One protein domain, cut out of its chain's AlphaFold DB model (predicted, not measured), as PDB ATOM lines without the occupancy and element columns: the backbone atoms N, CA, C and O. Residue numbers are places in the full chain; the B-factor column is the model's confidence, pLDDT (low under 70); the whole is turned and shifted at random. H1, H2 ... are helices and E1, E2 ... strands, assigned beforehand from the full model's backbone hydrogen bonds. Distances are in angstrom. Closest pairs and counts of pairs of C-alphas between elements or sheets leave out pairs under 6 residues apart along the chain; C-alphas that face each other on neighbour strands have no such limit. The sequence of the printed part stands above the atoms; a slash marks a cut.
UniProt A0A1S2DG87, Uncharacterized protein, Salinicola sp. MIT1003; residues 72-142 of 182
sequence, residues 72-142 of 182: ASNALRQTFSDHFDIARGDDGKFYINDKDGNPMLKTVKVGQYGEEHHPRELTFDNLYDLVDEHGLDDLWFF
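AT A GLANCE: This is residues 72 to 142 of the 182 residues of an uncharacterized protein of Salinicola sp. MIT1003 (UniProt A0A1S2DG87). Two separate two-stranded hairpins, E1-E2 and E3-E4, and two helices, H1 and H2, make a loose assembly with few contacts between its parts, E2 and H2 lying nearest its middle and the short helix H3 bridging H1 and H2. The hairpin E3-E4 reaches away from H1, so that its turn at Gln 112 and the helix H1 make the two ends of the longest axis, while the end of E4 at Pro 119 comes near E2. The printed part has 71 residues, with three named helices and four named strands in the order H1, E1, E2, E3, E4, H2, H3; each sheet is an antiparallel pair, and the class is mixed, helices and strands. It is only just compact, close to loose, with a radius of gyration of the C-alphas of 12.9 A and spans of 40 by 28 by 21 A.

HOW THE PARTS SIT: E3, residues 105 to 110, and E4, residues 114 to 119, are an antiparallel hairpin at 148 degrees, with N 108 and O 116 within hydrogen-bond range at 2.8 A. E1, residues 84 to 88, and E2, residues 94 to 98, are the other antiparallel hairpin, at 145 degrees, with N 87 and O 95 within hydrogen-bond range at 2.9 A. The closest C-alphas of E2 and E4 are those of Tyr 95 and Pro 119, 6.8 A apart. H2, residues 124 to 133, is apart from E1 and E2. H3, residues 137 to 140, touches H2, the closest C-alphas being those of Val 131 and Trp 140, 6.5 A apart. H3 also touches H1, residues 73 to 83, closest at the C-alphas of Leu 76 and Leu 139, 6.5 A. H1 and H2 are apart. Every O i to N i+4 pair is within hydrogen-bond range in H2, 6 of 7 are in H1, and H3 is too short for such a pair.

IN THESE COORDINATES: E4 measures 16.5 A from first to last C-alpha and E3 14.8 A; C-alpha 105 opens E3 at (157.037, 285.126, 309.389). E1 measures 13.5 A and E2 13.4 A. H1 is 15.5 A long and begins at C-alpha 73, (177.969, 295.749, 305.463). H2 is 14.3 A long, and H3 ends at C-alpha 140, (175.027, 283.574, 302.731).

THE WHOLE: The two C-alphas farthest apart are those of Asn 74 and Gln 112, 41.1 A, while those of Ala 72 and Phe 142, the first and last printed, are 7.0 A apart. The printed part has no cut. The link from E2 to E3 is short, and the other five are tight. The mean pLDDT of the printed part is 88.2, with residue 113 under 70.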
ATOM      1  N   ALA A  72     181.764 293.877 305.221       89.62
ATOM      2  CA  ALA A  72     181.203 294.271 303.925       89.62
ATOM      3  C   ALA A  72     179.719 294.695 304.019       89.62
ATOM      4  O   ALA A  72     178.928 294.448 303.108       89.62
ATOM      5  N   SER A  73     179.343 295.349 305.121       89.81
ATOM      6  CA  SER A  73     177.969 295.749 305.463       89.81
ATOM      7  C   SER A  73     177.201 296.471 304.360       89.81
ATOM      8  O   SER A  73     176.024 296.192 304.175       89.81
ATOM      9  N   ASN A  74     177.844 297.352 303.589       91.00
ATOM     10  CA  ASN A  74     177.178 298.054 302.485       91.00
ATOM     11  C   ASN A  74     176.738 297.092 301.370       91.00
ATOM     12  O   ASN A  74     175.637 297.228 300.848       91.00
ATOM     13  N   ALA A  75     177.582 296.116 301.016       89.94
ATOM     14  CA  ALA A  75     177.262 295.123 299.992       89.94
ATOM     15  C   ALA A  75     176.194 294.141 300.491       89.94
ATOM     16  O   ALA A  75     175.247 293.845 299.766       89.94
ATOM     17  N   LEU A  76     176.303 293.712 301.752       90.31
ATOM     18  CA  LEU A  76     175.284 292.891 302.404       90.31
ATOM     19  C   LEU A  76     173.933 293.614 302.449       90.31
ATOM     20  O   LEU A  76     172.932 293.032 302.054       90.31
ATOM     21  N   ARG A  77     173.900 294.881 302.881       92.56
ATOM     22  CA  ARG A  77     172.666 295.675 302.939       92.56
ATOM     23  C   ARG A  77     172.056 295.847 301.554       92.56
ATOM     24  O   ARG A  77     170.857 295.664 301.420       92.56
ATOM     25  N   GLN A  78     172.861 296.158 300.538       92.56
ATOM     26  CA  GLN A  78     172.370 296.299 299.168       92.56
ATOM     27  C   GLN A  78     171.736 294.999 298.666       92.56
ATOM     28  O   GLN A  78     170.597 295.016 298.217       92.56
ATOM     29  N   THR A  79     172.444 293.880 298.822       91.12
ATOM     30  CA  THR A  79     171.950 292.555 298.416       91.12
ATOM     31  C   THR A  79     170.697 292.181 299.212       91.12
ATOM     32  O   THR A  79     169.736 291.656 298.665       91.12
ATOM     33  N   PHE A  80     170.654 292.496 300.510       92.75
ATOM     34  CA  PHE A  80     169.488 292.236 301.356       92.75
ATOM     35  C   PHE A  80     168.286 293.040 300.871       92.75
ATOM     36  O   PHE A  80     167.194 292.500 300.713       92.75
ATOM     37  N   SER A  81     168.519 294.313 300.560       92.44
ATOM     38  CA  SER A  81     167.533 295.214 299.990       92.44
ATOM     39  C   SER A  81     167.075 294.810 298.596       92.44
ATOM     40  O   SER A  81     166.077 295.362 298.160       92.44
ATOM     41  N   ASP A  82     167.712 293.872 297.894       92.25
ATOM     42  CA  ASP A  82     167.196 293.321 296.633       92.25
ATOM     43  C   ASP A  82     166.116 292.248 296.866       92.25
ATOM     44  O   ASP A  82     165.269 292.032 295.999       92.25
ATOM     45  N   HIS A  83     166.070 291.648 298.061       90.56
ATOM     46  CA  HIS A  83     165.127 290.582 298.419       90.56
ATOM     47  C   HIS A  83     164.065 291.007 299.433       90.56
ATOM     48  O   HIS A  83     162.942 290.510 299.384       90.56
ATOM     49  N   PHE A  84     164.408 291.924 300.334       94.50
ATOM     50  CA  PHE A  84     163.595 292.262 301.495       94.50
ATOM     51  C   PHE A  84     163.582 293.763 301.754       94.50
ATOM     52  O   PHE A  84     164.450 294.505 301.288       94.50
ATOM     53  N   ASP A  85     162.607 294.192 302.543       94.25
ATOM     54  CA  ASP A  85     162.553 295.527 303.121       94.25
ATOM     55  C   ASP A  85     162.586 295.452 304.655       94.25
ATOM     56  O   ASP A  85     162.366 294.397 305.255       94.25
ATOM     57  N   ILE A  86     162.906 296.571 305.301       94.44
ATOM     58  CA  ILE A  86     162.947 296.683 306.758       94.44
ATOM     59  C   ILE A  86     161.929 297.732 307.177       94.44
ATOM     60  O   ILE A  86     162.004 298.884 306.765       94.44
ATOM     61  N   ALA A  87     161.005 297.354 308.050       92.25
ATOM     62  CA  ALA A  87     160.029 298.269 308.619       92.25
ATOM     63  C   ALA A  87     160.270 298.435 310.117       92.25
ATOM     64  O   ALA A  87     160.666 297.497 310.808       92.25
ATOM     65  N   ARG A  88     160.015 299.635 310.643       91.19
ATOM     66  CA  ARG A  88     160.003 299.862 312.088       91.19
ATOM     67  C   ARG A  88     158.590 299.644 312.620       91.19
ATOM     68  O   ARG A  88     157.660 300.280 312.133       91.19
ATOM     69  N   GLY A  89     158.444 298.756 313.598       88.56
ATOM     70  CA  GLY A  89     157.184 298.514 314.294       88.56
ATOM     71  C   GLY A  89     156.873 299.582 315.345       88.56
ATOM     72  O   GLY A  89     157.750 300.340 315.769       88.56
ATOM     73  N   ASP A  90     155.620 299.608 315.801       85.56
ATOM     74  CA  ASP A  90     155.141 300.529 316.848       85.56
ATOM     75  C   ASP A  90     155.814 300.295 318.210       85.56
ATOM     76  O   ASP A  90     155.876 301.187 319.055       85.56
ATOM     77  N   ASP A  91     156.363 299.100 318.419       87.69
ATOM     78  CA  ASP A  91     157.154 298.729 319.591       87.69
ATOM     79  C   ASP A  91     158.617 299.208 319.517       87.69
ATOM     80  O   ASP A  91     159.408 298.986 320.436       87.69
ATOM     81  N   GLY A  92     158.981 299.894 318.431       82.88
ATOM     82  CA  GLY A  92     160.305 300.450 318.198       82.88
ATOM     83  C   GLY A  92     161.317 299.457 317.632       82.88
ATOM     84  O   GLY A  92     162.454 299.872 317.399       82.88
ATOM     85  N   LYS A  93     160.925 298.202 317.388       92.00
ATOM     86  CA  LYS A  93     161.776 297.170 316.790       92.00
ATOM     87  C   LYS A  93     161.773 297.242 315.268       92.00
ATOM     88  O   LYS A  93     160.915 297.878 314.660       92.00
ATOM     89  N   PHE A  94     162.745 296.582 314.651       93.56
ATOM     90  CA  PHE A  94     162.839 296.465 313.199       93.56
ATOM     91  C   PHE A  94     162.368 295.082 312.774       93.56
ATOM     92  O   PHE A  94     162.799 294.090 313.352       93.56
ATOM     93  N   TYR A  95     161.514 295.018 311.761       95.19
ATOM     94  CA  TYR A  95     160.960 293.792 311.207       95.19
ATOM     95  C   TYR A  95     161.337 293.655 309.740       95.19
ATOM     96  O   TYR A  95     161.496 294.652 309.035       95.19
ATOM     97  N   ILE A  96     161.497 292.412 309.303       95.19
ATOM     98  CA  ILE A  96     161.826 292.072 307.926       95.19
ATOM     99  C   ILE A  96     160.529 291.831 307.163       95.19
ATOM    100  O   ILE A  96     159.726 290.981 307.553       95.19
ATOM    101  N   ASN A  97     160.369 292.542 306.056       95.12
ATOM    102  CA  ASN A  97     159.250 292.399 305.145       95.12
ATOM    103  C   ASN A  97     159.735 291.871 303.793       95.12
ATOM    104  O   ASN A  97     160.898 292.040 303.421       95.12
ATOM    105  N   ASP A  98     158.838 291.239 303.047       93.00
ATOM    106  CA  ASP A  98     159.055 290.986 301.628       93.00
ATOM    107  C   ASP A  98     159.040 292.301 300.824       93.00
ATOM    108  O   ASP A  98     158.781 293.394 301.338       93.00
ATOM    109  N   LYS A  99     159.322 292.194 299.525       90.75
ATOM    110  CA  LYS A  99     159.288 293.329 298.593       90.75
ATOM    111  C   LYS A  99     157.908 293.945 298.391       90.75
ATOM    112  O   LYS A  99     157.825 295.090 297.950       90.75
ATOM    113  N   ASP A 100     156.861 293.195 298.700       88.94
ATOM    114  CA  ASP A 100     155.473 293.619 298.576       88.94
ATOM    115  C   ASP A 100     154.967 294.293 299.870       88.94
ATOM    116  O   ASP A 100     153.853 294.816 299.907       88.94
ATOM    117  N   GLY A 101     155.800 294.336 300.917       87.56
ATOM    118  CA  GLY A 101     155.520 294.959 302.206       87.56
ATOM    119  C   GLY A 101     154.869 294.032 303.237       87.56
ATOM    120  O   GLY A 101     154.486 294.508 304.307       87.56
ATOM    121  N   ASN A 102     154.744 292.731 302.965       90.69
ATOM    122  CA  ASN A 102     154.210 291.766 303.925       90.69
ATOM    123  C   ASN A 102     155.292 291.324 304.921       90.69
ATOM    124  O   ASN A 102     156.440 291.113 304.529       90.69
ATOM    125  N   PRO A 103     154.950 291.124 306.205       90.81
ATOM    126  CA  PRO A 103     155.916 290.684 307.202       90.81
ATOM    127  C   PRO A 103     156.388 289.256 306.921       90.81
ATOM    128  O   PRO A 103     155.579 288.335 306.784       90.81
ATOM    129  N   MET A 104     157.704 289.053 306.915       91.75
ATOM    130  CA  MET A 104     158.282 287.716 306.871       91.75
ATOM    131  C   MET A 104     158.038 287.029 308.210       91.75
ATOM    132  O   MET A 104     158.404 287.547 309.265       91.75
ATOM    133  N   LEU A 105     157.410 285.856 308.182       90.56
ATOM    134  CA  LEU A 105     157.037 285.126 309.389       90.56
ATOM    135  C   LEU A 105     158.074 284.047 309.719       90.56
ATOM    136  O   LEU A 105     158.686 283.449 308.835       90.56
ATOM    137  N   LYS A 106     158.270 283.795 311.010       88.25
ATOM    138  CA  LYS A 106     159.036 282.673 311.549       88.25
ATOM    139  C   LYS A 106     158.091 281.723 312.258       88.25
ATOM    140  O   LYS A 106     157.281 282.150 313.080       88.25
ATOM    141  N   THR A 107     158.234 280.438 311.965       85.50
ATOM    142  CA  THR A 107     157.514 279.380 312.669       85.50
ATOM    143  C   THR A 107     158.239 279.061 313.972       85.50
ATOM    144  O   THR A 107     159.379 278.596 313.973       85.50
ATOM    145  N   VAL A 108     157.580 279.313 315.097       83.25
ATOM    146  CA  VAL A 108     158.074 279.000 316.438       83.25
ATOM    147  C   VAL A 108     157.250 277.845 316.991       83.25
ATOM    148  O   VAL A 108     156.021 277.896 317.020       83.25
ATOM    149  N   LYS A 109     157.926 276.786 317.442       79.81
ATOM    150  CA  LYS A 109     157.258 275.656 318.093       79.81
ATOM    151  C   LYS A 109     156.819 276.051 319.499       79.81
ATOM    152  O   LYS A 109     157.652 276.383 320.340       79.81
ATOM    153  N   VAL A 110     155.520 275.959 319.760       79.00
ATOM    154  CA  VAL A 110     154.908 276.209 321.065       79.00
ATOM    155  C   VAL A 110     154.430 274.879 321.643       79.00
ATOM    156  O   VAL A 110     153.435 274.290 321.218       79.00
ATOM    157  N   GLY A 111     155.174 274.369 322.626       77.94
ATOM    158  CA  GLY A 111     154.902 273.071 323.247       77.94
ATOM    159  C   GLY A 111     155.176 271.879 322.319       77.94
ATOM    160  O   GLY A 111     156.023 271.942 321.433       77.94
ATOM    161  N   GLN A 112     154.487 270.757 322.553       71.44
ATOM    162  CA  GLN A 112     154.688 269.518 321.782       71.44
ATOM    163  C   GLN A 112     153.939 269.476 320.439       71.44
ATOM    164  O   GLN A 112     154.272 268.635 319.608       71.44
ATOM    165  N   TYR A 113     152.946 270.348 320.222       62.34
ATOM    166  CA  TYR A 113     152.014 270.230 319.089       62.34
ATOM    167  C   TYR A 113     151.589 271.560 318.449       62.34
ATOM    168  O   TYR A 113     150.801 271.541 317.509       62.34
ATOM    169  N   GLY A 114     152.059 272.704 318.954       73.38
ATOM    170  CA  GLY A 114     151.706 274.015 318.416       73.38
ATOM    171  C   GLY A 114     152.812 274.580 317.536       73.38
ATOM    172  O   GLY A 114     153.987 274.531 317.898       73.38
ATOM    173  N   GLU A 115     152.426 275.157 316.406       85.75
ATOM    174  CA  GLU A 115     153.265 276.059 315.626       85.75
ATOM    175  C   GLU A 115     152.597 277.431 315.628       85.75
ATOM    176  O   GLU A 115     151.405 277.550 315.344       85.75
ATOM    177  N   GLU A 116     153.356 278.458 315.994       85.25
ATOM    178  CA  GLU A 116     152.926 279.848 315.896       85.25
ATOM    179  C   GLU A 116     153.797 280.591 314.892       85.25
ATOM    180  O   GLU A 116     155.006 280.369 314.810       85.25
ATOM    181  N   HIS A 117     153.179 281.507 314.153       86.00
ATOM    182  CA  HIS A 117     153.875 282.367 313.211       86.00
ATOM    183  C   HIS A 117     154.065 283.750 313.823       86.00
ATOM    184  O   HIS A 117     153.092 284.442 314.122       86.00
ATOM    185  N   HIS A 118     155.322 284.150 313.986       86.50
ATOM    186  CA  HIS A 118     155.702 285.449 314.536       86.50
ATOM    187  C   HIS A 118     156.431 286.281 313.476       86.50
ATOM    188  O   HIS A 118     157.210 285.709 312.711       86.50
ATOM    189  N   PRO A 119     156.231 287.609 313.409       90.25
ATOM    190  CA  PRO A 119     157.012 288.468 312.525       90.25
ATOM    191  C   PRO A 119     158.512 288.360 312.822       90.25
ATOM    192  O   PRO A 119     158.932 288.336 313.983       90.25
ATOM    193  N   ARG A 120     159.337 288.317 311.776       92.00
ATOM    194  CA  ARG A 120     160.793 288.256 311.906       92.00
ATOM    195  C   ARG A 120     161.346 289.620 312.272       92.00
ATOM    196  O   ARG A 120     161.415 290.520 311.442       92.00
ATOM    197  N   GLU A 121     161.781 289.748 313.516       93.12
ATOM    198  CA  GLU A 121     162.595 290.878 313.960       93.12
ATOM    199  C   GLU A 121     163.976 290.833 313.281       93.12
ATOM    200  O   GLU A 121     164.538 289.746 313.104       93.12
ATOM    201  N   LEU A 122     164.538 291.998 312.944       92.56
ATOM    202  CA  LEU A 122     165.894 292.177 312.427       92.56
ATOM    203  C   LEU A 122     166.911 291.845 313.526       92.56
ATOM    204  O   LEU A 122     167.406 292.700 314.257       92.56
ATOM    205  N   THR A 123     167.202 290.559 313.640       91.31
ATOM    206  CA  THR A 123     168.204 289.993 314.540       91.31
ATOM    207  C   THR A 123     169.123 289.087 313.740       91.31
ATOM    208  O   THR A 123     168.787 288.671 312.630       91.31
ATOM    209  N   PHE A 124     170.291 288.779 314.300       89.12
ATOM    210  CA  PHE A 124     171.256 287.901 313.648       89.12
ATOM    211  C   PHE A 124     170.627 286.535 313.346       89.12
ATOM    212  O   PHE A 124     170.554 286.152 312.188       89.12
ATOM    213  N   ASP A 125     170.063 285.861 314.348       88.81
ATOM    214  CA  ASP A 125     169.486 284.521 314.175       88.81
ATOM    215  C   ASP A 125     168.363 284.497 313.129       88.81
ATOM    216  O   ASP A 125     168.342 283.638 312.252       88.81
ATOM    217  N   ASN A 126     167.460 285.484 313.154       90.12
ATOM    218  CA  ASN A 126     166.370 285.538 312.180       90.12
ATOM    219  C   ASN A 126     166.858 285.839 310.759       90.12
ATOM    220  O   ASN A 126     166.221 285.369 309.818       90.12
ATOM    221  N   LEU A 127     167.944 286.608 310.601       89.19
ATOM    222  CA  LEU A 127     168.580 286.842 309.304       89.19
ATOM    223  C   LEU A 127     169.175 285.538 308.755       89.19
ATOM    224  O   LEU A 127     168.993 285.248 307.577       89.19
ATOM    225  N   TYR A 128     169.819 284.730 309.603       88.62
ATOM    226  CA  TYR A 128     170.349 283.424 309.194       88.62
ATOM    227  C   TYR A 128     169.258 282.462 308.777       88.62
ATOM    228  O   TYR A 128     169.323 281.916 307.679       88.62
ATOM    229  N   ASP A 129     168.259 282.294 309.640       88.44
ATOM    230  CA  ASP A 129     167.119 281.424 309.373       88.44
ATOM    231  C   ASP A 129     166.431 281.836 308.063       88.44
ATOM    232  O   ASP A 129     166.074 280.991 307.252       88.44
ATOM    233  N   LEU A 130     166.282 283.144 307.820       89.50
ATOM    234  CA  LEU A 130     165.665 283.665 306.600       89.50
ATOM    235  C   LEU A 130     166.491 283.343 305.347       89.50
ATOM    236  O   LEU A 130     165.933 282.932 304.332       89.50
ATOM    237  N   VAL A 131     167.811 283.534 305.400       89.06
ATOM    238  CA  VAL A 131     168.699 283.243 304.266       89.06
ATOM    239  C   VAL A 131     168.735 281.743 303.959       89.06
ATOM    240  O   VAL A 131     168.717 281.376 302.783       89.06
ATOM    241  N   ASP A 132     168.749 280.890 304.987       87.38
ATOM    242  CA  ASP A 132     168.740 279.428 304.843       87.38
ATOM    243  C   ASP A 132     167.401 278.921 304.280       87.38
ATOM    244  O   ASP A 132     167.380 278.196 303.287       87.38
ATOM    245  N   GLU A 133     166.270 279.376 304.836       86.94
ATOM    246  CA  GLU A 133     164.922 278.979 304.396       86.94
ATOM    247  C   GLU A 133     164.624 279.375 302.943       86.94
ATOM    248  O   GLU A 133     163.959 278.628 302.220       86.94
ATOM    249  N   HIS A 134     165.117 280.535 302.503       85.00
ATOM    250  CA  HIS A 134     164.886 281.051 301.152       85.00
ATOM    251  C   HIS A 134     166.007 280.716 300.156       85.00
ATOM    252  O   HIS A 134     165.899 281.082 298.985       85.00
ATOM    253  N   GLY A 135     167.063 280.013 300.586       83.81
ATOM    254  CA  GLY A 135     168.167 279.598 299.716       83.81
ATOM    255  C   GLY A 135     168.922 280.767 299.074       83.81
ATOM    256  O   GLY A 135     169.274 280.704 297.897       83.81
ATOM    257  N   LEU A 136     169.137 281.852 299.821       87.50
ATOM    258  CA  LEU A 136     169.760 283.078 299.312       87.50
ATOM    259  C   LEU A 136     171.290 283.000 299.416       87.50
ATOM    260  O   LEU A 136     171.913 283.660 300.251       87.50
ATOM    261  N   ASP A 137     171.895 282.186 298.548       85.94
ATOM    262  CA  ASP A 137     173.343 281.916 298.519       85.94
ATOM    263  C   ASP A 137     174.198 283.203 298.450       85.94
ATOM    264  O   ASP A 137     175.266 283.283 299.067       85.94
ATOM    265  N   ASP A 138     173.704 284.238 297.765       86.81
ATOM    266  CA  ASP A 138     174.385 285.531 297.629       86.81
ATOM    267  C   ASP A 138     174.482 286.282 298.968       86.81
ATOM    268  O   ASP A 138     175.498 286.911 299.262       86.81
ATOM    269  N   LEU A 139     173.457 286.173 299.821       85.81
ATOM    270  CA  LEU A 139     173.480 286.720 301.182       85.81
ATOM    271  C   LEU A 139     174.310 285.851 302.121       85.81
ATOM    272  O   LEU A 139     175.040 286.380 302.963       85.81
ATOM    273  N   TRP A 140     174.250 284.528 301.943       85.56
ATOM    274  CA  TRP A 140     175.027 283.574 302.731       85.56
ATOM    275  C   TRP A 140     176.533 283.847 302.655       85.56
ATOM    276  O   TRP A 140     177.240 283.714 303.653       85.56
ATOM    277  N   PHE A 141     177.025 284.302 301.498       85.38
ATOM    278  CA  PHE A 141     178.424 284.685 301.304       85.38
ATOM    279  C   PHE A 141     178.916 285.753 302.295       85.38
ATOM    280  O   PHE A 141     180.072 285.716 302.727       85.38
ATOM    281  N   PHE A 142     178.055 286.705 302.659       84.12
ATOM    282  CA  PHE A 142     178.412 287.820 303.533       84.12
ATOM    283  C   PHE A 142     178.240 287.511 305.017       84.12
ATOM    284  O   PHE A 142     178.770 288.242 305.854       84.12
TER     285      PHE A 142